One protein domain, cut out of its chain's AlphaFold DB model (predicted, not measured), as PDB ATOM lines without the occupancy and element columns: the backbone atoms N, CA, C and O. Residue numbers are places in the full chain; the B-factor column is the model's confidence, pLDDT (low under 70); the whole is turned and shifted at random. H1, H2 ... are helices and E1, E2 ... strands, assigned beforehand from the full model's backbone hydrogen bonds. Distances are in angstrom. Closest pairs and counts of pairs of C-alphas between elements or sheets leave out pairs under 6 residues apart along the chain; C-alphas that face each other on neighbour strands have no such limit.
ATOM      1  N   GLY A 116      -9.157 -39.558  45.886       95.62
ATOM      2  CA  GLY A 116      -9.284 -38.384  46.759       95.62
ATOM      3  C   GLY A 116      -8.407 -37.207  46.296       95.62
ATOM      4  O   GLY A 116      -7.673 -37.312  45.311       95.62
ATOM      5  N   LEU A 117      -8.451 -36.087  47.020       95.81
ATOM      6  CA  LEU A 117      -7.667 -34.871  46.759       95.81
ATOM      7  C   LEU A 117      -6.988 -34.349  48.027       95.81
ATOM      8  O   LEU A 117      -7.617 -34.257  49.072       95.81
ATOM      9  N   TRP A 118      -5.719 -33.952  47.954       94.00
ATOM     10  CA  TRP A 118      -5.046 -33.350  49.109       94.00
ATOM     11  C   TRP A 118      -5.626 -31.970  49.456       94.00
ATOM     12  O   TRP A 118      -5.951 -31.170  48.576       94.00
ATOM     13  N   ASN A 119      -5.735 -31.675  50.753       90.69
ATOM     14  CA  ASN A 119      -6.049 -30.331  51.233       90.69
ATOM     15  C   ASN A 119      -4.757 -29.507  51.259       90.69
ATOM     16  O   ASN A 119      -3.803 -29.887  51.937       90.69
ATOM     17  N   MET A 120      -4.712 -28.400  50.518       85.12
ATOM     18  CA  MET A 120      -3.520 -27.545  50.391       85.12
ATOM     19  C   MET A 120      -3.590 -26.282  51.267       85.12
ATOM     20  O   MET A 120      -2.885 -25.310  50.999       85.12
ATOM     21  N   GLY A 121      -4.441 -26.304  52.297       81.12
ATOM     22  CA  GLY A 121      -4.772 -25.155  53.134       81.12
ATOM     23  C   GLY A 121      -6.136 -24.587  52.751       81.12
ATOM     24  O   GLY A 121      -6.280 -23.906  51.741       81.12
ATOM     25  N   ASN A 122      -7.158 -24.923  53.543       85.44
ATOM     26  CA  ASN A 122      -8.561 -24.533  53.349       85.44
ATOM     27  C   ASN A 122      -9.200 -24.926  51.993       85.44
ATOM     28  O   ASN A 122     -10.333 -24.534  51.725       85.44
ATOM     29  N   THR A 123      -8.564 -25.752  51.151       90.94
ATOM     30  CA  THR A 123      -9.043 -26.052  49.781       90.94
ATOM     31  C   THR A 123     -10.204 -27.055  49.705       90.94
ATOM     32  O   THR A 123     -10.556 -27.503  48.613       90.94
ATOM     33  N   CYS A 124     -10.828 -27.428  50.827       93.69
ATOM     34  CA  CYS A 124     -11.882 -28.449  50.846       93.69
ATOM     35  C   CYS A 124     -13.133 -28.038  50.050       93.69
ATOM     36  O   CYS A 124     -13.767 -28.894  49.429       93.69
ATOM     37  N   TYR A 125     -13.448 -26.735  49.971       93.94
ATOM     38  CA  TYR A 125     -14.517 -26.226  49.101       93.94
ATOM     39  C   TYR A 125     -14.249 -26.598  47.631       93.94
ATOM     40  O   TYR A 125     -15.109 -27.196  46.981       93.94
ATOM     41  N   GLN A 126     -13.020 -26.382  47.151       93.88
ATOM     42  CA  GLN A 126     -12.587 -26.743  45.795       93.88
ATOM     43  C   GLN A 126     -12.602 -28.255  45.583       93.88
ATOM     44  O   GLN A 126     -13.193 -28.746  44.621       93.88
ATOM     45  N   ASN A 127     -12.000 -28.999  46.515       95.88
ATOM     46  CA  ASN A 127     -11.922 -30.454  46.448       95.88
ATOM     47  C   ASN A 127     -13.323 -31.080  46.363       95.88
ATOM     48  O   ASN A 127     -13.551 -31.963  45.537       95.88
ATOM     49  N   SER A 128     -14.287 -30.586  47.145       97.38
ATOM     50  CA  SER A 128     -15.659 -31.103  47.137       97.38
ATOM     51  C   SER A 128     -16.384 -30.896  45.798       97.38
ATOM     52  O   SER A 128     -17.082 -31.797  45.326       97.38
ATOM     53  N   VAL A 129     -16.171 -29.748  45.145       97.50
ATOM     54  CA  VAL A 129     -16.763 -29.412  43.842       97.50
ATOM     55  C   VAL A 129     -16.078 -30.172  42.710       97.50
ATOM     56  O   VAL A 129     -16.767 -30.718  41.854       97.50
ATOM     57  N   LEU A 130     -14.747 -30.301  42.723       97.12
ATOM     58  CA  LEU A 130     -14.010 -31.103  41.738       97.12
ATOM     59  C   LEU A 130     -14.432 -32.581  41.779       97.12
ATOM     60  O   LEU A 130     -14.654 -33.195  40.733       97.12
ATOM     61  N   GLN A 131     -14.617 -33.139  42.979       97.44
ATOM     62  CA  GLN A 131     -15.133 -34.498  43.161       97.44
ATOM     63  C   GLN A 131     -16.566 -34.646  42.629       97.44
ATOM     64  O   GLN A 131     -16.866 -35.616  41.925       97.44
ATOM     65  N   ALA A 132     -17.438 -33.668  42.902       97.75
ATOM     66  CA  ALA A 132     -18.801 -33.637  42.379       97.75
ATOM     67  C   ALA A 132     -18.810 -33.578  40.841       97.75
ATOM     68  O   ALA A 132     -19.418 -34.435  40.194       97.75
ATOM     69  N   MET A 133     -18.057 -32.645  40.248       96.62
ATOM     70  CA  MET A 133     -17.925 -32.484  38.796       96.62
ATOM     71  C   MET A 133     -17.396 -33.750  38.113       96.62
ATOM     72  O   MET A 133     -17.870 -34.112  37.038       96.62
ATOM     73  N   ALA A 134     -16.490 -34.491  38.754       96.25
ATOM     74  CA  ALA A 134     -15.994 -35.753  38.217       96.25
ATOM     75  C   ALA A 134     -17.061 -36.865  38.121       96.25
ATOM     76  O   ALA A 134     -16.884 -37.790  37.333       96.25
ATOM     77  N   SER A 135     -18.193 -36.780  38.832       95.31
ATOM     78  CA  SER A 135     -19.320 -37.724  38.671       95.31
ATOM     79  C   SER A 135     -20.229 -37.434  37.459       95.31
ATOM     80  O   SER A 135     -21.133 -38.214  37.140       95.31
ATOM     81  N   LEU A 136     -20.011 -36.312  36.762       94.94
ATOM     82  CA  LEU A 136     -20.893 -35.825  35.703       94.94
ATOM     83  C   LEU A 136     -20.595 -36.487  34.354       94.94
ATOM     84  O   LEU A 136     -19.648 -36.137  33.650       94.94
ATOM     85  N   SER A 137     -21.474 -37.408  33.955       90.06
ATOM     86  CA  SER A 137     -21.338 -38.216  32.734       90.06
ATOM     87  C   SER A 137     -21.202 -37.387  31.442       90.06
ATOM     88  O   SER A 137     -20.479 -37.794  30.539       90.06
ATOM     89  N   HIS A 138     -21.838 -36.211  31.375       90.81
ATOM     90  CA  HIS A 138     -21.801 -35.308  30.213       90.81
ATOM     91  C   HIS A 138     -20.598 -34.349  30.206       90.81
ATOM     92  O   HIS A 138     -20.258 -33.801  29.160       90.81
ATOM     93  N   LEU A 139     -19.929 -34.145  31.349       92.50
ATOM     94  CA  LEU A 139     -18.867 -33.145  31.460       92.50
ATOM     95  C   LEU A 139     -17.576 -33.597  30.769       92.50
ATOM     96  O   LEU A 139     -17.032 -32.856  29.956       92.50
ATOM     97  N   LYS A 140     -17.085 -34.811  31.055       89.50
ATOM     98  CA  LYS A 140     -15.809 -35.288  30.488       89.50
ATOM     99  C   LYS A 140     -15.796 -35.298  28.944       89.50
ATOM    100  O   LYS A 140     -14.813 -34.803  28.397       89.50
ATOM    101  N   PRO A 141     -16.835 -35.788  28.228       88.56
ATOM    102  CA  PRO A 141     -16.868 -35.724  26.765       88.56
ATOM    103  C   PRO A 141     -16.835 -34.287  26.228       88.56
ATOM    104  O   PRO A 141     -16.079 -34.004  25.304       88.56
ATOM    105  N   HIS A 142     -17.583 -33.368  26.849       88.44
ATOM    106  CA  HIS A 142     -17.599 -31.955  26.465       88.44
ATOM    107  C   HIS A 142     -16.222 -31.293  26.648       88.44
ATOM    108  O   HIS A 142     -15.710 -30.677  25.715       88.44
ATOM    109  N   LEU A 143     -15.563 -31.493  27.797       87.44
ATOM    110  CA  LEU A 143     -14.204 -30.983  28.018       87.44
ATOM    111  C   LEU A 143     -13.197 -31.568  27.013       87.44
ATOM    112  O   LEU A 143     -12.326 -30.850  26.539       87.44
ATOM    113  N   MET A 144     -13.342 -32.843  26.638       83.56
ATOM    114  CA  MET A 144     -12.487 -33.468  25.621       83.56
ATOM    115  C   MET A 144     -12.724 -32.900  24.214       83.56
ATOM    116  O   MET A 144     -11.760 -32.713  23.477       83.56
ATOM    117  N   SER A 145     -13.965 -32.551  23.848       80.88
ATOM    118  CA  SER A 145     -14.245 -31.855  22.579       80.88
ATOM    119  C   SER A 145     -13.667 -30.433  22.518       80.88
ATOM    120  O   SER A 145     -13.402 -29.936  21.426       80.88
ATOM    121  N   LEU A 146     -13.412 -29.806  23.675       75.44
ATOM    122  CA  LEU A 146     -12.682 -28.540  23.768       75.44
ATOM    123  C   LEU A 146     -11.172 -28.765  23.665       75.44
ATOM    124  O   LEU A 146     -10.542 -28.194  22.777       75.44
ATOM    125  N   SER A 147     -10.594 -29.652  24.482       67.38
ATOM    126  CA  SER A 147      -9.140 -29.866  24.509       67.38
ATOM    127  C   SER A 147      -8.569 -30.423  23.199       67.38
ATOM    128  O   SER A 147      -7.429 -30.133  22.868       67.38
ATOM    129  N   ILE A 148      -9.340 -31.202  22.430       57.00
ATOM    130  CA  ILE A 148      -8.928 -31.685  21.094       57.00
ATOM    131  C   ILE A 148      -8.898 -30.545  20.058       57.00
ATOM    132  O   ILE A 148      -8.234 -30.656  19.033       57.00
ATOM    133  N   SER A 149      -9.605 -29.442  20.314       55.66
ATOM    134  CA  SER A 149      -9.700 -28.301  19.396       55.66
ATOM    135  C   SER A 149      -8.634 -27.216  19.615       55.66
ATOM    136  O   SER A 149      -8.577 -26.250  18.852       55.66
ATOM    137  N   GLU A 150      -7.773 -27.389  20.623       54.78
ATOM    138  CA  GLU A 150      -6.590 -26.566  20.876       54.78
ATOM    139  C   GLU A 150      -5.322 -27.426  20.747       54.78
ATOM    140  O   GLU A 150      -4.844 -27.997  21.722       54.78
ATOM    141  N   GLU A 151      -4.744 -27.498  19.543       52.12
ATOM    142  CA  GLU A 151      -3.454 -28.187  19.313       52.12
ATOM    143  C   GLU A 151      -2.268 -27.498  20.030       52.12
ATOM    144  O   GLU A 151      -1.179 -28.063  20.123       52.12
ATOM    145  N   GLU A 152      -2.493 -26.301  20.586       50.38
ATOM    146  CA  GLU A 152      -1.522 -25.467  21.299       50.38
ATOM    147  C   GLU A 152      -2.030 -25.007  22.686       50.38
ATOM    148  O   GLU A 152      -2.098 -23.808  22.933       50.38
ATOM    149  N   ASP A 153      -2.375 -25.920  23.610       48.72
ATOM    150  CA  ASP A 153      -1.930 -25.768  25.015       48.72
ATOM    151  C   ASP A 153      -2.195 -26.986  25.924       48.72
ATOM    152  O   ASP A 153      -3.309 -27.496  26.015       48.72
ATOM    153  N   TYR A 154      -1.198 -27.365  26.735       50.84
ATOM    154  CA  TYR A 154      -1.411 -28.207  27.933       50.84
ATOM    155  C   TYR A 154      -1.789 -27.361  29.172       50.84
ATOM    156  O   TYR A 154      -1.907 -27.885  30.283       50.84
ATOM    157  N   MET A 155      -1.977 -26.049  28.981       67.12
ATOM    158  CA  MET A 155      -2.171 -25.035  30.019       67.12
ATOM    159  C   MET A 155      -3.578 -24.407  30.000       67.12
ATOM    160  O   MET A 155      -3.743 -23.255  30.397       67.12
ATOM    161  N   ASN A 156      -4.609 -25.146  29.572       79.94
ATOM    162  CA  ASN A 156      -6.006 -24.694  29.610       79.94
ATOM    163  C   ASN A 156      -6.821 -25.322  30.774       79.94
ATOM    164  O   ASN A 156      -6.521 -26.431  31.238       79.94
ATOM    165  N   PRO A 157      -7.852 -24.623  31.298       86.06
ATOM    166  CA  PRO A 157      -8.749 -25.180  32.310       86.06
ATOM    167  C   PRO A 157      -9.466 -26.469  31.882       86.06
ATOM    168  O   PRO A 157      -9.593 -27.375  32.712       86.06
ATOM    169  N   SER A 158      -9.923 -26.591  30.626       88.06
ATOM    170  CA  SER A 158     -10.695 -27.768  30.196       88.06
ATOM    171  C   SER A 158      -9.878 -29.062  30.179       88.06
ATOM    172  O   SER A 158     -10.330 -30.066  30.737       88.06
ATOM    173  N   GLY A 159      -8.659 -29.046  29.630       86.19
ATOM    174  CA  GLY A 159      -7.757 -30.197  29.588       86.19
ATOM    175  C   GLY A 159      -7.272 -30.602  30.981       86.19
ATOM    176  O   GLY A 159      -7.302 -31.787  31.333       86.19
ATOM    177  N   ALA A 160      -6.924 -29.621  31.822       88.44
ATOM    178  CA  ALA A 160      -6.564 -29.857  33.219       88.44
ATOM    179  C   ALA A 160      -7.707 -30.525  34.008       88.44
ATOM    180  O   ALA A 160      -7.476 -31.491  34.745       88.44
ATOM    181  N   LEU A 161      -8.948 -30.064  33.818       91.44
ATOM    182  CA  LEU A 161     -10.127 -30.651  34.452       91.44
ATOM    183  C   LEU A 161     -10.462 -32.038  33.873       91.44
ATOM    184  O   LEU A 161     -10.732 -32.960  34.639       91.44
ATOM    185  N   ALA A 162     -10.384 -32.240  32.555       90.75
ATOM    186  CA  ALA A 162     -10.633 -33.539  31.917       90.75
ATOM    187  C   ALA A 162      -9.642 -34.623  32.380       90.75
ATOM    188  O   ALA A 162     -10.045 -35.760  32.656       90.75
ATOM    189  N   SER A 163      -8.361 -34.259  32.508       89.75
ATOM    190  CA  SER A 163      -7.298 -35.115  33.045       89.75
ATOM    191  C   SER A 163      -7.538 -35.455  34.522       89.75
ATOM    192  O   SER A 163      -7.465 -36.626  34.919       89.75
ATOM    193  N   LEU A 164      -7.938 -34.469  35.335       92.25
ATOM    194  CA  LEU A 164      -8.286 -34.715  36.733       92.25
ATOM    195  C   LEU A 164      -9.512 -35.629  36.868       92.25
ATOM    196  O   LEU A 164      -9.465 -36.581  37.638       92.25
ATOM    197  N   ILE A 165     -10.578 -35.414  36.092       93.88
ATOM    198  CA  ILE A 165     -11.775 -36.273  36.113       93.88
ATOM    199  C   ILE A 165     -11.426 -37.715  35.711       93.88
ATOM    200  O   ILE A 165     -11.931 -38.662  36.311       93.88
ATOM    201  N   ALA A 166     -10.537 -37.906  34.729       91.25
ATOM    202  CA  ALA A 166     -10.036 -39.235  34.380       91.25
ATOM    203  C   ALA A 166      -9.272 -39.888  35.547       91.25
ATOM    204  O   ALA A 166      -9.495 -41.062  35.835       91.25
ATOM    205  N   THR A 167      -8.437 -39.115  36.245       92.44
ATOM    206  CA  THR A 167      -7.643 -39.571  37.398       92.44
ATOM    207  C   THR A 167      -8.521 -39.915  38.607       92.44
ATOM    208  O   THR A 167      -8.370 -40.983  39.192       92.44
ATOM    209  N   LEU A 168      -9.488 -39.058  38.957       94.38
ATOM    210  CA  LEU A 168     -10.373 -39.252  40.113       94.38
ATOM    211  C   LEU A 168     -11.363 -40.408  39.934       94.38
ATOM    212  O   LEU A 168     -11.859 -40.931  40.930       94.38
ATOM    213  N   ASN A 169     -11.668 -40.801  38.697       93.56
ATOM    214  CA  ASN A 169     -12.591 -41.900  38.394       93.56
ATOM    215  C   ASN A 169     -11.887 -43.235  38.105       93.56
ATOM    216  O   ASN A 169     -12.567 -44.244  37.908       93.56
ATOM    217  N   ALA A 170     -10.550 -43.262  38.085       90.25
ATOM    218  CA  ALA A 170      -9.783 -44.496  37.992       90.25
ATOM    219  C   ALA A 170      -9.902 -45.279  39.309       90.25
ATOM    220  O   ALA A 170      -9.451 -44.816  40.358       90.25
ATOM    221  N   LEU A 171     -10.517 -46.463  39.258       88.50
ATOM    222  CA  LEU A 171     -10.647 -47.332  40.427       88.50
ATOM    223  C   LEU A 171      -9.280 -47.880  40.857       88.50
ATOM    224  O   LEU A 171      -8.470 -48.295  40.027       88.50
ATOM    225  N   SER A 172      -9.041 -47.911  42.166       86.88
ATOM    226  CA  SER A 172      -7.785 -48.357  42.768       86.88
ATOM    227  C   SER A 172      -8.034 -49.348  43.911       86.88
ATOM    228  O   SER A 172      -8.962 -49.131  44.685       86.88
ATOM    229  N   PRO A 173      -7.223 -50.413  44.077       86.75
ATOM    230  CA  PRO A 173      -7.393 -51.370  45.178       86.75
ATOM    231  C   PRO A 173      -7.051 -50.791  46.563       86.75
ATOM    232  O   PRO A 173      -7.308 -51.424  47.582       86.75
ATOM    233  N   SER A 174      -6.466 -49.591  46.618       86.56
ATOM    234  CA  SER A 174      -6.213 -48.831  47.841       86.56
ATOM    235  C   SER A 174      -6.711 -47.393  47.673       86.56
ATOM    236  O   SER A 174      -6.728 -46.899  46.542       86.56
ATOM    237  N   PRO A 175      -7.016 -46.663  48.760       87.94
ATOM    238  CA  PRO A 175      -7.178 -45.216  48.692       87.94
ATOM    239  C   PRO A 175      -5.946 -44.557  48.055       87.94
ATOM    240  O   PRO A 175      -4.809 -44.997  48.259       87.94
ATOM    241  N   ARG A 176      -6.174 -43.507  47.262       91.81
ATOM    242  CA  ARG A 176      -5.137 -42.667  46.644       91.81
ATOM    243  C   ARG A 176      -5.632 -41.234  46.591       91.81
ATOM    244  O   ARG A 176      -6.779 -41.013  46.216       91.81
ATOM    245  N   ALA A 177      -4.768 -40.276  46.906       92.81
ATOM    246  CA  ALA A 177      -5.094 -38.859  46.856       92.81
ATOM    247  C   ALA A 177      -4.128 -38.092  45.950       92.81
ATOM    248  O   ALA A 177      -2.921 -38.348  45.947       92.81
ATOM    249  N   PHE A 178      -4.684 -37.162  45.179       92.81
ATOM    250  CA  PHE A 178      -3.991 -36.418  44.131       92.81
ATOM    251  C   PHE A 178      -3.991 -34.912  44.420       92.81
ATOM    252  O   PHE A 178      -4.762 -34.419  45.241       92.81
ATOM    253  N   THR A 179      -3.135 -34.173  43.724       90.94
ATOM    254  CA  THR A 179      -3.081 -32.707  43.794       90.94
ATOM    255  C   THR A 179      -3.676 -32.141  42.500       90.94
ATOM    256  O   THR A 179      -3.165 -32.479  41.430       90.94
ATOM    257  N   PRO A 180      -4.741 -31.318  42.540       88.12
ATOM    258  CA  PRO A 180      -5.276 -30.680  41.338       88.12
ATOM    259  C   PRO A 180      -4.260 -29.725  40.689       88.12
ATOM    260  O   PRO A 180      -3.421 -29.140  41.373       88.12
ATOM    261  N   SER A 181      -4.360 -29.526  39.370       85.88
ATOM    262  CA  SER A 181      -3.499 -28.574  38.653       85.88
ATOM    263  C   SER A 181      -3.727 -27.131  39.145       85.88
ATOM    264  O   SER A 181      -4.884 -26.749  39.345       85.88
ATOM    265  N   PRO A 182      -2.679 -26.290  39.291       82.81
ATOM    266  CA  PRO A 182      -2.821 -24.909  39.756       82.81
ATOM    267  C   PRO A 182      -3.878 -24.088  39.004       82.81
ATOM    268  O   PRO A 182      -4.573 -23.296  39.633       82.81
ATOM    269  N   ILE A 183      -4.068 -24.318  37.701       82.00
ATOM    270  CA  ILE A 183      -5.014 -23.555  36.868       82.00
ATOM    271  C   ILE A 183      -6.495 -23.756  37.243       82.00
ATOM    272  O   ILE A 183      -7.307 -22.853  37.064       82.00
ATOM    273  N   ILE A 184      -6.852 -24.904  37.831       83.00
ATOM    274  CA  ILE A 184      -8.208 -25.185  38.349       83.00
ATOM    275  C   ILE A 184      -8.337 -24.917  39.862       83.00
ATOM    276  O   ILE A 184      -9.406 -25.115  40.437       83.00
ATOM    277  N   VAL A 185      -7.258 -24.444  40.499       81.12
ATOM    278  CA  VAL A 185      -7.150 -24.127  41.940       81.12
ATOM    279  C   VAL A 185      -6.972 -22.624  42.189       81.12
ATOM    280  O   VAL A 185      -7.381 -22.124  43.232       81.12
ATOM    281  N   ARG A 186      -6.371 -21.900  41.241       76.38
ATOM    282  CA  ARG A 186      -6.070 -20.457  41.308       76.38
ATOM    283  C   ARG A 186      -6.609 -19.676  40.102       76.38
ATOM    284  O   ARG A 186      -6.395 -18.471  40.020       76.38
ATOM    285  N   GLY A 187      -7.295 -20.359  39.183       73.19
ATOM    286  CA  GLY A 187      -7.701 -19.817  37.891       73.19
ATOM    287  C   GLY A 187      -6.516 -19.590  36.946       73.19
ATOM    288  O   GLY A 187      -5.380 -19.978  37.220       73.19
ATOM    289  N   THR A 188      -6.791 -18.925  35.825       64.56
ATOM    290  CA  THR A 188      -5.764 -18.223  35.039       64.56
ATOM    291  C   THR A 188      -5.385 -16.912  35.735       64.56
ATOM    292  O   THR A 188      -6.181 -16.381  36.515       64.56
ATOM    293  N   ASP A 189      -4.218 -16.346  35.429       54.97
ATOM    294  CA  ASP A 189      -3.727 -15.120  36.076       54.97
ATOM    295  C   ASP A 189      -4.713 -13.931  36.000       54.97
ATOM    296  O   ASP A 189      -5.563 -13.842  35.111       54.97
ATOM    297  N   ASN A 190      -4.608 -13.013  36.971       52.84
ATOM    298  CA  ASN A 190      -5.503 -11.861  37.194       52.84
ATOM    299  C   ASN A 190      -6.997 -12.174  37.452       52.84
ATOM    300  O   ASN A 190      -7.818 -11.259  37.476       52.84
ATOM    301  N   SER A 191      -7.384 -13.428  37.707       58.44
ATOM    302  CA  SER A 191      -8.802 -13.811  37.856       58.44
ATOM    303  C   SER A 191      -9.456 -13.535  39.226       58.44
ATOM    304  O   SER A 191     -10.647 -13.805  39.380       58.44
ATOM    305  N   GLY A 192      -8.737 -12.991  40.218       58.25
ATOM    306  CA  GLY A 192      -9.313 -12.617  41.525       58.25
ATOM    307  C   GLY A 192      -9.668 -13.804  42.434       58.25
ATOM    308  O   GLY A 192     -10.667 -13.779  43.156       58.25
ATOM    309  N   TRP A 193      -8.885 -14.881  42.369       67.50
ATOM    310  CA  TRP A 193      -9.079 -16.070  43.197       67.50
ATOM    311  C   TRP A 193      -8.334 -15.937  44.527       67.50
ATOM    312  O   TRP A 193      -7.104 -15.911  44.559       67.50
ATOM    313  N   ILE A 194      -9.086 -15.879  45.627       60.50
ATOM    314  CA  ILE A 194      -8.531 -15.946  46.980       60.50
ATOM    315  C   ILE A 194      -8.075 -17.388  47.234       60.50
ATOM    316  O   ILE A 194      -8.817 -18.342  47.002       60.50
ATOM    317  N   TYR A 195      -6.834 -17.548  47.688       64.38
ATOM    318  CA  TYR A 195      -6.185 -18.838  47.912       64.38
ATOM    319  C   TYR A 195      -5.753 -18.953  49.379       64.38
ATOM    320  O   TYR A 195      -5.342 -17.962  49.974       64.38
ATOM    321  N   ASN A 196      -5.801 -20.167  49.939       67.75
ATOM    322  CA  ASN A 196      -5.472 -20.490  51.339       67.75
ATOM    323  C   ASN A 196      -6.450 -19.953  52.415       67.75
ATOM    324  O   ASN A 196      -6.241 -20.192  53.603       67.75
ATOM    325  N   GLU A 197      -7.553 -19.308  52.031       77.75
ATOM    326  CA  GLU A 197      -8.678 -18.964  52.920       77.75
ATOM    327  C   GLU A 197      -9.883 -19.888  52.668       77.75
ATOM    328  O   GLU A 197      -9.989 -20.502  51.603       77.75
ATOM    329  N   GLN A 198     -10.800 -20.000  53.638       79.69
ATOM    330  CA  GLN A 198     -12.092 -20.664  53.407       79.69
ATOM    331  C   GLN A 198     -12.974 -19.762  52.531       79.69
ATOM    332  O   GLN A 198     -13.011 -18.550  52.734       79.69
ATOM    333  N   GLN A 199     -13.663 -20.345  51.550       87.44
ATOM    334  CA  GLN A 199     -14.502 -19.645  50.568       87.44
ATOM    335  C   GLN A 199     -15.787 -20.450  50.307       87.44
ATOM    336  O   GLN A 199     -15.911 -21.603  50.739       87.44
ATOM    337  N   ASP A 200     -16.742 -19.865  49.582       90.56
ATOM    338  CA  ASP A 200     -17.960 -20.573  49.184       90.56
ATOM    339  C   ASP A 200     -17.693 -21.544  48.014       90.56
ATOM    340  O   ASP A 200     -17.085 -21.196  46.995       90.56
ATOM    341  N   ALA A 201     -18.170 -22.783  48.147       94.06
ATOM    342  CA  ALA A 201     -18.078 -23.793  47.098       94.06
ATOM    343  C   ALA A 201     -18.861 -23.404  45.827       94.06
ATOM    344  O   ALA A 201     -18.428 -23.726  44.720       94.06
ATOM    345  N   GLN A 202     -19.976 -22.681  45.963       93.69
ATOM    346  CA  GLN A 202     -20.763 -22.180  44.836       93.69
ATOM    347  C   GLN A 202     -20.030 -21.060  44.085       93.69
ATOM    348  O   GLN A 202     -20.065 -21.029  42.855       93.69
ATOM    349  N   GLU A 203     -19.318 -20.177  44.791       91.56
ATOM    350  CA  GLU A 203     -18.500 -19.142  44.149       91.56
ATOM    351  C   GLU A 203     -17.339 -19.774  43.365       91.56
ATOM    352  O   GLU A 203     -17.076 -19.394  42.224       91.56
ATOM    353  N   TYR A 204     -16.687 -20.799  43.926       92.81
ATOM    354  CA  TYR A 204     -15.679 -21.579  43.205       92.81
ATOM    355  C   TYR A 204     -16.248 -22.271  41.960       92.81
ATOM    356  O   TYR A 204     -15.645 -22.182  40.889       92.81
ATOM    357  N   PHE A 205     -17.417 -22.913  42.069       94.69
ATOM    358  CA  PHE A 205     -18.101 -23.518  40.924       94.69
ATOM    359  C   PHE A 205     -18.352 -22.484  39.817       94.69
ATOM    360  O   PHE A 205     -17.958 -22.712  38.675       94.69
ATOM    361  N   GLN A 206     -18.908 -21.316  40.159       92.25
ATOM    362  CA  GLN A 206     -19.165 -20.225  39.211       92.25
ATOM    363  C   GLN A 206     -17.880 -19.658  38.585       92.25
ATOM    364  O   GLN A 206     -17.844 -19.405  37.379       92.25
ATOM    365  N   LYS A 207     -16.803 -19.493  39.367       90.12
ATOM    366  CA  LYS A 207     -15.486 -19.071  38.857       90.12
ATOM    367  C   LYS A 207     -14.896 -20.099  37.885       90.12
ATOM    368  O   LYS A 207     -14.312 -19.701  36.876       90.12
ATOM    369  N   LEU A 208     -15.068 -21.397  38.148       91.25
ATOM    370  CA  LEU A 208     -14.581 -22.478  37.287       91.25
ATOM    371  C   LEU A 208     -15.419 -22.632  36.005       91.25
ATOM    372  O   LEU A 208     -14.839 -22.693  34.921       91.25
ATOM    373  N   THR A 209     -16.756 -22.622  36.075       92.06
ATOM    374  CA  THR A 209     -17.595 -22.654  34.859       92.06
ATOM    375  C   THR A 209     -17.394 -21.403  34.012       92.06
ATOM    376  O   THR A 209     -17.235 -21.515  32.801       92.06
ATOM    377  N   GLY A 210     -17.283 -20.226  34.634       90.25
ATOM    378  CA  GLY A 210     -16.984 -18.976  33.934       90.25
ATOM    379  C   GLY A 210     -15.584 -18.933  33.303       90.25
ATOM    380  O   GLY A 210     -15.376 -18.201  32.336       90.25
ATOM    381  N   ALA A 211     -14.616 -19.711  33.803       88.25
ATOM    382  CA  ALA A 211     -13.316 -19.883  33.152       88.25
ATOM    383  C   ALA A 211     -13.425 -20.764  31.894       88.25
ATOM    384  O   ALA A 211     -12.886 -20.394  30.849       88.25
ATOM    385  N   LEU A 212     -14.180 -21.868  31.971       88.38
ATOM    386  CA  LEU A 212     -14.473 -22.748  30.834       88.38
ATOM    387  C   LEU A 212     -15.283 -22.017  29.749       88.38
ATOM    388  O   LEU A 212     -14.947 -22.083  28.574       88.38
ATOM    389  N   GLU A 213     -16.296 -21.235  30.120       88.19
ATOM    390  CA  GLU A 213     -17.083 -20.435  29.170       88.19
ATOM    391  C   GLU A 213     -16.217 -19.399  28.437       88.19
ATOM    392  O   GLU A 213     -16.329 -19.254  27.221       88.19
ATOM    393  N   LYS A 214     -15.266 -18.756  29.130       87.12
ATOM    394  CA  LYS A 214     -14.262 -17.871  28.507       87.12
ATOM    395  C   LYS A 214     -13.271 -18.620  27.609       87.12
ATOM    396  O   LYS A 214     -12.685 -18.010  26.718       87.12
ATOM    397  N   GLU A 215     -13.036 -19.908  27.836       86.00
ATOM    398  CA  GLU A 215     -12.247 -20.779  26.955       86.00
ATOM    399  C   GLU A 215     -13.003 -21.046  25.647       86.00
ATOM    400  O   GLU A 215     -12.499 -20.704  24.574       86.00
ATOM    401  N   VAL A 216     -14.263 -21.485  25.748       84.69
ATOM    402  CA  VAL A 216     -15.181 -21.654  24.608       84.69
ATOM    403  C   VAL A 216     -15.316 -20.356  23.806       84.69
ATOM    404  O   VAL A 216     -15.164 -20.370  22.584       84.69
ATOM    405  N   SER A 217     -15.540 -19.208  24.460       85.44
ATOM    406  CA  SER A 217     -15.664 -17.914  23.772       85.44
ATOM    407  C   SER A 217     -14.393 -17.544  23.001       85.44
ATOM    408  O   SER A 217     -14.476 -17.227  21.814       85.44
ATOM    409  N   ARG A 218     -13.205 -17.657  23.618       83.88
ATOM    410  CA  ARG A 218     -11.914 -17.405  22.943       83.88
ATOM    411  C   ARG A 218     -11.681 -18.344  21.761       83.88
ATOM    412  O   ARG A 218     -11.030 -17.961  20.789       83.88
ATOM    413  N   PHE A 219     -12.143 -19.588  21.845       81.00
ATOM    414  CA  PHE A 219     -12.053 -20.567  20.761       81.00
ATOM    415  C   PHE A 219     -12.986 -20.225  19.589       81.00
ATOM    416  O   PHE A 219     -12.528 -20.123  18.448       81.00
ATOM    417  N   LEU A 220     -14.262 -19.948  19.863       81.38
ATOM    418  CA  LEU A 220     -15.229 -19.548  18.840       81.38
ATOM    419  C   LEU A 220     -14.836 -18.221  18.171       81.38
ATOM    420  O   LEU A 220     -14.956 -18.094  16.954       81.38
ATOM    421  N   GLU A 221     -14.297 -17.256  18.921       82.00
ATOM    422  CA  GLU A 221     -13.725 -16.032  18.350       82.00
ATOM    423  C   GLU A 221     -12.528 -16.300  17.429       82.00
ATOM    424  O   GLU A 221     -12.440 -15.679  16.369       82.00
ATOM    425  N   ARG A 222     -11.621 -17.225  17.781       79.31
ATOM    426  CA  ARG A 222     -10.517 -17.630  16.892       79.31
ATOM    427  C   ARG A 222     -11.047 -18.249  15.603       79.31
ATOM    428  O   ARG A 222     -10.671 -17.771  14.538       79.31
ATOM    429  N   LYS A 223     -11.968 -19.223  15.674       74.94
ATOM    430  CA  LYS A 223     -12.607 -19.816  14.478       74.94
ATOM    431  C   LYS A 223     -13.249 -18.742  13.587       74.94
ATOM    432  O   LYS A 223     -12.948 -18.692  12.395       74.94
ATOM    433  N   LYS A 224     -14.043 -17.829  14.166       76.19
ATOM    434  CA  LYS A 224     -14.668 -16.699  13.446       76.19
ATOM    435  C   LYS A 224     -13.626 -15.816  12.742       76.19
ATOM    436  O   LYS A 224     -13.780 -15.534  11.559       76.19
ATOM    437  N   ARG A 225     -12.545 -15.426  13.435       72.81
ATOM    438  CA  ARG A 225     -11.465 -14.584  12.878       72.81
ATOM    439  C   ARG A 225     -10.620 -15.301  11.819       72.81
ATOM    440  O   ARG A 225     -10.182 -14.649  10.878       72.81
ATOM    441  N   SER A 226     -10.368 -16.604  11.958       69.44
ATOM    442  CA  SER A 226      -9.597 -17.381  10.977       69.44
ATOM    443  C   SER A 226     -10.354 -17.538   9.661       69.44
ATOM    444  O   SER A 226      -9.761 -17.329   8.605       69.44
ATOM    445  N   ALA A 227     -11.670 -17.781   9.713       62.50
ATOM    446  CA  ALA A 227     -12.524 -17.784   8.523       62.50
ATOM    447  C   ALA A 227     -12.459 -16.445   7.756       62.50
ATOM    448  O   ALA A 227     -12.412 -16.435   6.533       62.50
ATOM    449  N   THR A 228     -12.344 -15.305   8.454       60.12
ATOM    450  CA  THR A 228     -12.196 -13.980   7.812       60.12
ATOM    451  C   THR A 228     -10.788 -13.683   7.268       60.12
ATOM    452  O   THR A 228     -10.563 -12.593   6.743       60.12
ATOM    453  N   ARG A 229      -9.805 -14.580   7.442       54.38
ATOM    454  CA  ARG A 229      -8.386 -14.337   7.098       54.38
ATOM    455  C   ARG A 229      -7.769 -15.401   6.182       54.38
ATOM    456  O   ARG A 229      -6.586 -15.295   5.864       54.38
ATOM    457  N   GLY A 230      -8.542 -16.403   5.762       50.50
ATOM    458  CA  GLY A 230      -8.111 -17.404   4.787       50.50
ATOM    459  C   GLY A 230      -7.925 -16.823   3.382       50.50
ATOM    460  O   GLY A 230      -8.544 -15.824   3.017       50.50
ATOM    461  N   LEU A 231      -7.089 -17.476   2.568       46.41
ATOM    462  CA  LEU A 231      -6.853 -17.096   1.166       46.41
ATOM    463  C   LEU A 231      -8.131 -17.200   0.306       46.41
ATOM    464  O   LEU A 231      -8.267 -16.498  -0.694       46.41
ATOM    465  N   GLU A 232      -9.093 -18.023   0.733       50.34
ATOM    466  CA  GLU A 232     -10.416 -18.171   0.117       50.34
ATOM    467  C   GLU A 232     -11.218 -16.864   0.111       50.34
ATOM    468  O   GLU A 232     -11.848 -16.571  -0.898       50.34
ATOM    469  N   ALA A 233     -11.084 -15.997   1.123       48.75
ATOM    470  CA  ALA A 233     -11.757 -14.693   1.132       48.75
ATOM    471  C   ALA A 233     -11.344 -13.801  -0.062       48.75
ATOM    472  O   ALA A 233     -12.127 -12.975  -0.529       48.75
ATOM    473  N   ILE A 234     -10.132 -13.982  -0.605       51.69
ATOM    474  CA  ILE A 234      -9.677 -13.289  -1.822       51.69
ATOM    475  C   ILE A 234     -10.279 -13.942  -3.080       51.69
ATOM    476  O   ILE A 234     -10.603 -13.239  -4.037       51.69
ATOM    477  N   ALA A 235     -10.487 -15.261  -3.081       48.69
ATOM    478  CA  ALA A 235     -11.152 -15.972  -4.175       48.69
ATOM    479  C   ALA A 235     -12.671 -15.699  -4.228       48.69
ATOM    480  O   ALA A 235     -13.235 -15.583  -5.316       48.69
ATOM    481  N   GLU A 236     -13.325 -15.540  -3.075       46.66
ATOM    482  CA  GLU A 236     -14.756 -15.228  -2.955       46.66
ATOM    483  C   GLU A 236     -15.071 -13.787  -3.371       46.66
ATOM    484  O   GLU A 236     -16.019 -13.566  -4.123       46.66
ATOM    485  N   ILE A 237     -14.230 -12.809  -3.004       51.34
ATOM    486  CA  ILE A 237     -14.346 -11.419  -3.495       51.34
ATOM    487  C   ILE A 237     -14.290 -11.355  -5.033       51.34
ATOM    488  O   ILE A 237     -14.951 -10.513  -5.638       51.34
ATOM    489  N   VAL A 238     -13.552 -12.267  -5.678       51.66
ATOM    490  CA  VAL A 238     -13.468 -12.384  -7.147       51.66
ATOM    491  C   VAL A 238     -14.687 -13.098  -7.764       51.66
ATOM    492  O   VAL A 238     -14.930 -12.949  -8.960       51.66
ATOM    493  N   ARG A 239     -15.485 -13.836  -6.976       51.75
ATOM    494  CA  ARG A 239     -16.700 -14.545  -7.437       51.75
ATOM    495  C   ARG A 239     -18.017 -13.858  -7.068       51.75
ATOM    496  O   ARG A 239     -19.016 -14.093  -7.737       51.75
ATOM    497  N   GLY A 240     -18.024 -12.989  -6.059       40.53
ATOM    498  CA  GLY A 240     -19.195 -12.196  -5.660       40.53
ATOM    499  C   GLY A 240     -20.234 -12.938  -4.808       40.53
ATOM    500  O   GLY A 240     -21.288 -12.376  -4.513       40.53
ATOM    501  N   GLU A 241     -19.950 -14.170  -4.386       43.41
ATOM    502  CA  GLU A 241     -20.835 -14.969  -3.533       43.41
ATOM    503  C   GLU A 241     -20.637 -14.601  -2.051       43.41
ATOM    504  O   GLU A 241     -19.518 -14.547  -1.544       43.41
ATOM    505  N   ARG A 242     -21.733 -14.318  -1.331       40.88
ATOM    506  CA  ARG A 242     -21.699 -13.983   0.105       40.88
ATOM    507  C   ARG A 242     -21.691 -15.248   0.966       40.88
ATOM    508  O   ARG A 242     -22.746 -15.680   1.427       40.88
ATOM    509  N   VAL A 243     -20.513 -15.786   1.271       48.22
ATOM    510  CA  VAL A 243     -20.372 -16.883   2.245       48.22
ATOM    511  C   VAL A 243     -20.227 -16.331   3.670       48.22
ATOM    512  O   VAL A 243     -19.154 -16.293   4.262       48.22
ATOM    513  N   GLN A 244     -21.348 -15.883   4.238       50.41
ATOM    514  CA  GLN A 244     -21.532 -15.758   5.691       50.41
ATOM    515  C   GLN A 244     -22.944 -16.210   6.054       50.41
ATOM    516  O   GLN A 244     -23.824 -15.397   6.329       50.41
ATOM    517  N   ASP A 245     -23.156 -17.523   6.024       51.78
ATOM    518  CA  ASP A 245     -24.384 -18.141   6.514       51.78
ATOM    519  C   ASP A 245     -24.426 -18.087   8.060       51.78
ATOM    520  O   ASP A 245     -23.570 -18.706   8.711       51.78
ATOM    521  N   PRO A 246     -25.393 -17.378   8.681       53.38
ATOM    522  CA  PRO A 246     -25.531 -17.323  10.136       53.38
ATOM    523  C   PRO A 246     -25.794 -18.693  10.780       53.38
ATOM    524  O   PRO A 246     -25.446 -18.894  11.948       53.38
ATOM    525  N   GLU A 247     -26.377 -19.640  10.037       56.34
ATOM    526  CA  GLU A 247     -26.726 -20.977  10.521       56.34
ATOM    527  C   GLU A 247     -25.473 -21.800  10.877       56.34
ATOM    528  O   GLU A 247     -25.470 -22.547  11.862       56.34
ATOM    529  N   SER A 248     -24.352 -21.561  10.183       63.19
ATOM    530  CA  SER A 248     -23.043 -22.162  10.492       63.19
ATOM    531  C   SER A 248     -22.519 -21.777  11.889       63.19
ATOM    532  O   SER A 248     -22.088 -22.635  12.665       63.19
ATOM    533  N   ILE A 249     -22.613 -20.495  12.258       64.00
ATOM    534  CA  ILE A 249     -22.165 -19.981  13.560       64.00
ATOM    535  C   ILE A 249     -23.121 -20.422  14.671       64.00
ATOM    536  O   ILE A 249     -22.666 -20.855  15.731       64.00
ATOM    537  N   ALA A 250     -24.433 -20.369  14.423       68.69
ATOM    538  CA  ALA A 250     -25.438 -20.856  15.363       68.69
ATOM    539  C   ALA A 250     -25.288 -22.366  15.642       68.69
ATOM    540  O   ALA A 250     -25.515 -22.814  16.767       68.69
ATOM    541  N   THR A 251     -24.848 -23.142  14.646       74.94
ATOM    542  CA  THR A 251     -24.543 -24.573  14.791       74.94
ATOM    543  C   THR A 251     -23.311 -24.806  15.668       74.94
ATOM    544  O   THR A 251     -23.389 -25.596  16.608       74.94
ATOM    545  N   LEU A 252     -22.218 -24.059  15.471       71.38
ATOM    546  CA  LEU A 252     -21.036 -24.128  16.347       71.38
ATOM    547  C   LEU A 252     -21.361 -23.713  17.798       71.38
ATOM    548  O   LEU A 252     -20.955 -24.376  18.750       71.38
ATOM    549  N   GLU A 253     -22.159 -22.660  17.996       74.62
ATOM    550  CA  GLU A 253     -22.631 -22.236  19.330       74.62
ATOM    551  C   GLU A 253     -23.653 -23.210  19.956       74.62
ATOM    552  O   GLU A 253     -23.924 -23.158  21.159       74.62
ATOM    553  N   LEU A 522     -29.642 -38.249  40.614       96.44
ATOM    554  CA  LEU A 522     -28.680 -37.585  41.490       96.44
ATOM    555  C   LEU A 522     -27.279 -38.216  41.350       96.44
ATOM    556  O   LEU A 522     -27.082 -39.401  41.637       96.44
ATOM    557  N   LYS A 523     -26.297 -37.408  40.928       96.19
ATOM    558  CA  LYS A 523     -24.891 -37.823  40.750       96.19
ATOM    559  C   LYS A 523     -24.013 -37.508  41.962       96.19
ATOM    560  O   LYS A 523     -23.160 -38.318  42.319       96.19
ATOM    561  N   SER A 524     -24.225 -36.362  42.608       97.50
ATOM    562  CA  SER A 524     -23.387 -35.889  43.715       97.50
ATOM    563  C   SER A 524     -24.088 -34.868  44.609       97.50
ATOM    564  O   SER A 524     -24.974 -34.153  44.149       97.50
ATOM    565  N   VAL A 525     -23.627 -34.753  45.856       98.31
ATOM    566  CA  VAL A 525     -24.020 -33.732  46.835       98.31
ATOM    567  C   VAL A 525     -22.757 -33.147  47.468       98.31
ATOM    568  O   VAL A 525     -21.926 -33.889  47.994       98.31
ATOM    569  N   VAL A 526     -22.622 -31.820  47.446       98.25
ATOM    570  CA  VAL A 526     -21.606 -31.089  48.219       98.25
ATOM    571  C   VAL A 526     -22.228 -30.672  49.551       98.25
ATOM    572  O   VAL A 526     -23.277 -30.032  49.573       98.25
ATOM    573  N   ALA A 527     -21.606 -31.057  50.665       97.31
ATOM    574  CA  ALA A 527     -22.122 -30.842  52.014       97.31
ATOM    575  C   ALA A 527     -21.142 -30.017  52.862       97.31
ATOM    576  O   ALA A 527     -19.988 -30.407  53.025       97.31
ATOM    577  N   HIS A 528     -21.618 -28.903  53.431       96.31
ATOM    578  CA  HIS A 528     -20.836 -28.018  54.302       96.31
ATOM    579  C   HIS A 528     -21.194 -28.226  55.784       96.31
ATOM    580  O   HIS A 528     -22.237 -27.758  56.255       96.31
ATOM    581  N   TYR A 529     -20.302 -28.863  56.540       94.44
ATOM    582  CA  TYR A 529     -20.399 -29.027  57.996       94.44
ATOM    583  C   TYR A 529     -19.760 -27.842  58.724       94.44
ATOM    584  O   TYR A 529     -18.786 -27.292  58.234       94.44
ATOM    585  N   GLY A 530     -20.279 -27.454  59.892       91.62
ATOM    586  CA  GLY A 530     -19.830 -26.257  60.622       91.62
ATOM    587  C   GLY A 530     -20.783 -25.066  60.471       91.62
ATOM    588  O   GLY A 530     -21.925 -25.234  60.029       91.62
ATOM    589  N   GLY A 531     -20.321 -23.881  60.866       87.00
ATOM    590  CA  GLY A 531     -21.089 -22.633  60.863       87.00
ATOM    591  C   GLY A 531     -21.100 -21.933  59.500       87.00
ATOM    592  O   GLY A 531     -20.976 -22.579  58.458       87.00
ATOM    593  N   HIS A 532     -21.274 -20.607  59.513       83.81
ATOM    594  CA  HIS A 532     -21.203 -19.765  58.313       83.81
ATOM    595  C   HIS A 532     -19.749 -19.409  57.944       83.81
ATOM    596  O   HIS A 532     -19.340 -19.659  56.817       83.81
ATOM    597  N   HIS A 533     -18.955 -18.909  58.902       82.81
ATOM    598  CA  HIS A 533     -17.571 -18.446  58.675       82.81
ATOM    599  C   HIS A 533     -16.474 -19.510  58.845       82.81
ATOM    600  O   HIS A 533     -15.320 -19.245  58.529       82.81
ATOM    601  N   ASN A 534     -16.800 -20.675  59.409       85.25
ATOM    602  CA  ASN A 534     -15.841 -21.758  59.618       85.25
ATOM    603  C   ASN A 534     -16.534 -23.114  59.485       85.25
ATOM    604  O   ASN A 534     -17.551 -23.367  60.146       85.25
ATOM    605  N   GLY A 535     -15.955 -23.995  58.678       90.69
ATOM    606  CA  GLY A 535     -16.455 -25.343  58.491       90.69
ATOM    607  C   GLY A 535     -15.593 -26.198  57.573       90.69
ATOM    608  O   GLY A 535     -14.424 -25.915  57.328       90.69
ATOM    609  N   HIS A 536     -16.182 -27.290  57.093       95.00
ATOM    610  CA  HIS A 536     -15.526 -28.259  56.223       95.00
ATOM    611  C   HIS A 536     -16.485 -28.793  55.162       95.00
ATOM    612  O   HIS A 536     -17.645 -29.102  55.457       95.00
ATOM    613  N   TYR A 537     -15.991 -28.919  53.933       97.06
ATOM    614  CA  TYR A 537     -16.752 -29.409  52.788       97.06
ATOM    615  C   TYR A 537     -16.425 -30.874  52.480       97.06
ATOM    616  O   TYR A 537     -15.265 -31.279  52.429       97.06
ATOM    617  N   VAL A 538     -17.468 -31.665  52.230       97.81
ATOM    618  CA  VAL A 538     -17.394 -33.094  51.889       97.81
ATOM    619  C   VAL A 538     -18.216 -33.339  50.625       97.81
ATOM    620  O   VAL A 538     -19.301 -32.778  50.472       97.81
ATOM    621  N   CYS A 539     -17.722 -34.190  49.726       98.38
ATOM    622  CA  CYS A 539     -18.464 -34.629  48.547       98.38
ATOM    623  C   CYS A 539     -19.012 -36.044  48.743       98.38
ATOM    624  O   CYS A 539     -18.256 -36.992  48.946       98.38
ATOM    625  N   TYR A 540     -20.323 -36.203  48.601       97.94
ATOM    626  CA  TYR A 540     -20.942 -37.499  48.348       97.94
ATOM    627  C   TYR A 540     -21.112 -37.644  46.839       97.94
ATOM    628  O   TYR A 540     -21.721 -36.772  46.222       97.94
ATOM    629  N   ARG A 541     -20.613 -38.719  46.219       95.88
ATOM    630  CA  ARG A 541     -20.770 -38.918  44.765       95.88
ATOM    631  C   ARG A 541     -20.996 -40.364  44.358       95.88
ATOM    632  O   ARG A 541     -20.503 -41.280  45.012       95.88
ATOM    633  N   LYS A 542     -21.723 -40.549  43.256       92.25
ATOM    634  CA  LYS A 542     -22.089 -41.850  42.704       92.25
ATOM    635  C   LYS A 542     -21.199 -42.210  41.516       92.25
ATOM    636  O   LYS A 542     -21.187 -41.490  40.522       92.25
ATOM    637  N   GLN A 543     -20.502 -43.342  41.593       88.94
ATOM    638  CA  GLN A 543     -19.653 -43.871  40.521       88.94
ATOM    639  C   GLN A 543     -19.869 -45.387  40.401       88.94
ATOM    640  O   GLN A 543     -19.964 -46.082  41.405       88.94
ATOM    641  N   HIS A 544     -20.027 -45.894  39.172       85.50
ATOM    642  CA  HIS A 544     -20.366 -47.304  38.884       85.50
ATOM    643  C   HIS A 544     -21.546 -47.872  39.711       85.50
ATOM    644  O   HIS A 544     -21.583 -49.048  40.053       85.50
ATOM    645  N   GLY A 545     -22.526 -47.026  40.046       85.25
ATOM    646  CA  GLY A 545     -23.703 -47.391  40.845       85.25
ATOM    647  C   GLY A 545     -23.532 -47.230  42.361       85.25
ATOM    648  O   GLY A 545     -24.525 -46.961  43.038       85.25
ATOM    649  N   GLN A 546     -22.301 -47.309  42.874       89.88
ATOM    650  CA  GLN A 546     -21.950 -47.152  44.290       89.88
ATOM    651  C   GLN A 546     -21.819 -45.673  44.692       89.88
ATOM    652  O   GLN A 546     -21.579 -44.817  43.843       89.88
ATOM    653  N   TRP A 547     -21.963 -45.378  45.989       93.56
ATOM    654  CA  TRP A 547     -21.781 -44.043  46.575       93.56
ATOM    655  C   TRP A 547     -20.506 -43.984  47.429       93.56
ATOM    656  O   TRP A 547     -20.300 -44.849  48.273       93.56
ATOM    657  N   PHE A 548     -19.706 -42.931  47.248       94.31
ATOM    658  CA  PHE A 548     -18.448 -42.662  47.965       94.31
ATOM    659  C   PHE A 548     -18.563 -41.362  48.787       94.31
ATOM    660  O   PHE A 548     -19.318 -40.467  48.385       94.31
ATOM    661  N   LYS A 549     -17.835 -41.237  49.914       96.19
ATOM    662  CA  LYS A 549     -17.908 -40.091  50.854       96.19
ATOM    663  C   LYS A 549     -16.535 -39.432  51.000       96.19
ATOM    664  O   LYS A 549     -15.832 -39.615  51.999       96.19
ATOM    665  N   ILE A 550     -16.225 -38.560  50.055       96.75
ATOM    666  CA  ILE A 550     -14.894 -37.992  49.898       96.75
ATOM    667  C   ILE A 550     -14.732 -36.725  50.737       96.75
ATOM    668  O   ILE A 550     -15.407 -35.716  50.518       96.75
ATOM    669  N   SER A 551     -13.809 -36.785  51.693       96.44
ATOM    670  CA  SER A 551     -13.404 -35.695  52.578       96.44
ATOM    671  C   SER A 551     -11.924 -35.407  52.343       96.44
ATOM    672  O   SER A 551     -11.055 -35.965  53.013       96.44
TER     673      SER A 551
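What this domain is: This is residues 116 to 253 and 522 to 551 of the 555 residues of the protein "Cysteine proteinase" of Morchella conica CCBAS932 (UniProt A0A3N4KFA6). The model is a head with one long arm: in the head, helix H1 packs on one face of a three-stranded antiparallel sheet, E2 E3 E4, and the helical hairpin H2 and H3 packs on the side of H1 away from the sheet. The long helix H4 begins beside H1, runs past H3 and on out of the head; beyond it the thin chain of H5 makes the far tip, where residues 234 to 242 stick out, and then folds back to H6, close to H4. The printed part has 168 residues, with six named helices and four named strands in the order H1 H2 H3 E1 H4 H5 H6 E2 E3 E4, and the class is mixed, helices and strands. The sheet's order is E2 - E3 - E4, and the whole is loose and elongated, with a radius of gyration of the C-alphas of 20.1 A and spans of 68 by 35 by 26 A.

Where its parts are: The printed part begins at Gly 116, and H1 holds residues 124 to 134, beginning with C-alpha 124 at (-11.882, -28.449, 50.846). H2 holds residues 139 to 147, and H3 holds residues 157 to 168 and is 16.2 A long. E1 is residues 176 to 178. H4, residues 201 to 227, is the longest helix, at 39.4 A, and ends with C-alpha 227 at (-12.524, -17.784, 8.523). H5 is residues 232 to 239 and H6 residues 246 to 253. After the cut come E2, residues 524 to 530 and 19.8 A long, E3, residues 535 to 543 and 26.0 A, and E4, residues 546 to 550, which ends with C-alpha 550 at (-14.894, -37.992, 49.898).

How they stand to each other: The strands E2, E3 and E4 form a meander, each strand the antiparallel neighbour of the one before. In the hairpin E2 and E3, N 527 and O 538 are within hydrogen-bond range at 2.9 A; in the hairpin E3 and E4, N 550 and O 539 are at 2.8 A. H1 is on the sheet at a height over the sheet of 7.7 A, two layers with helix on one face; it lies over E3, and on the local plane it runs along the strands, at 12 degrees to E3. Its closest C-alphas to E3 are those of Ser 128 and Cys 539, 4.7 A apart. H3 is the hub, touching three helices. With residues 164 to 168 alone it touches H1, about perpendicular at 84 degrees, closest at the C-alphas of Ala 134 and Ile 165, 4.7 A. H2 and H3 form a helical hairpin and touch at a steep tilt of 44 degrees, opposite ways, closest at the C-alphas of Leu 143 and Ser 158, 5.2 A. H4 touches H3 with residues 211 to 215 alone, closest at the C-alphas of Leu 212 and Ser 158, 6.3 A. With residues 201 to 205 alone it touches H1, closest at the C-alphas of Ala 201 and Tyr 125, 4.8 A, and with residues 201 to 202 it only grazes the sheet. H6 is close to H4 but not clearly touching, the C-alphas of Leu 252 and Leu 220 being 7.8 A apart, while H5 touches no helix. E1 pairs with no named strand, but its residues 177 to 178 pair in parallel with residues 116 to 117. In H1, H2, H3, H4 and H6 every O i to N i+4 pair is within hydrogen-bond range; in H5 it is 3 of 4.

The domain as a whole: The two C-alphas farthest apart are those of Val 238 and Gly 530, 69.5 A. Residues 254 to 521 are not printed, and C-alphas 253 and 522 are 27.6 A apart across the cut. The link from E1 to H4, residues 179 to 200, is long. The mean pLDDT of the printed part is 80.6; residues 147 to 155, 188 to 196 and 226 to 250 are under 70.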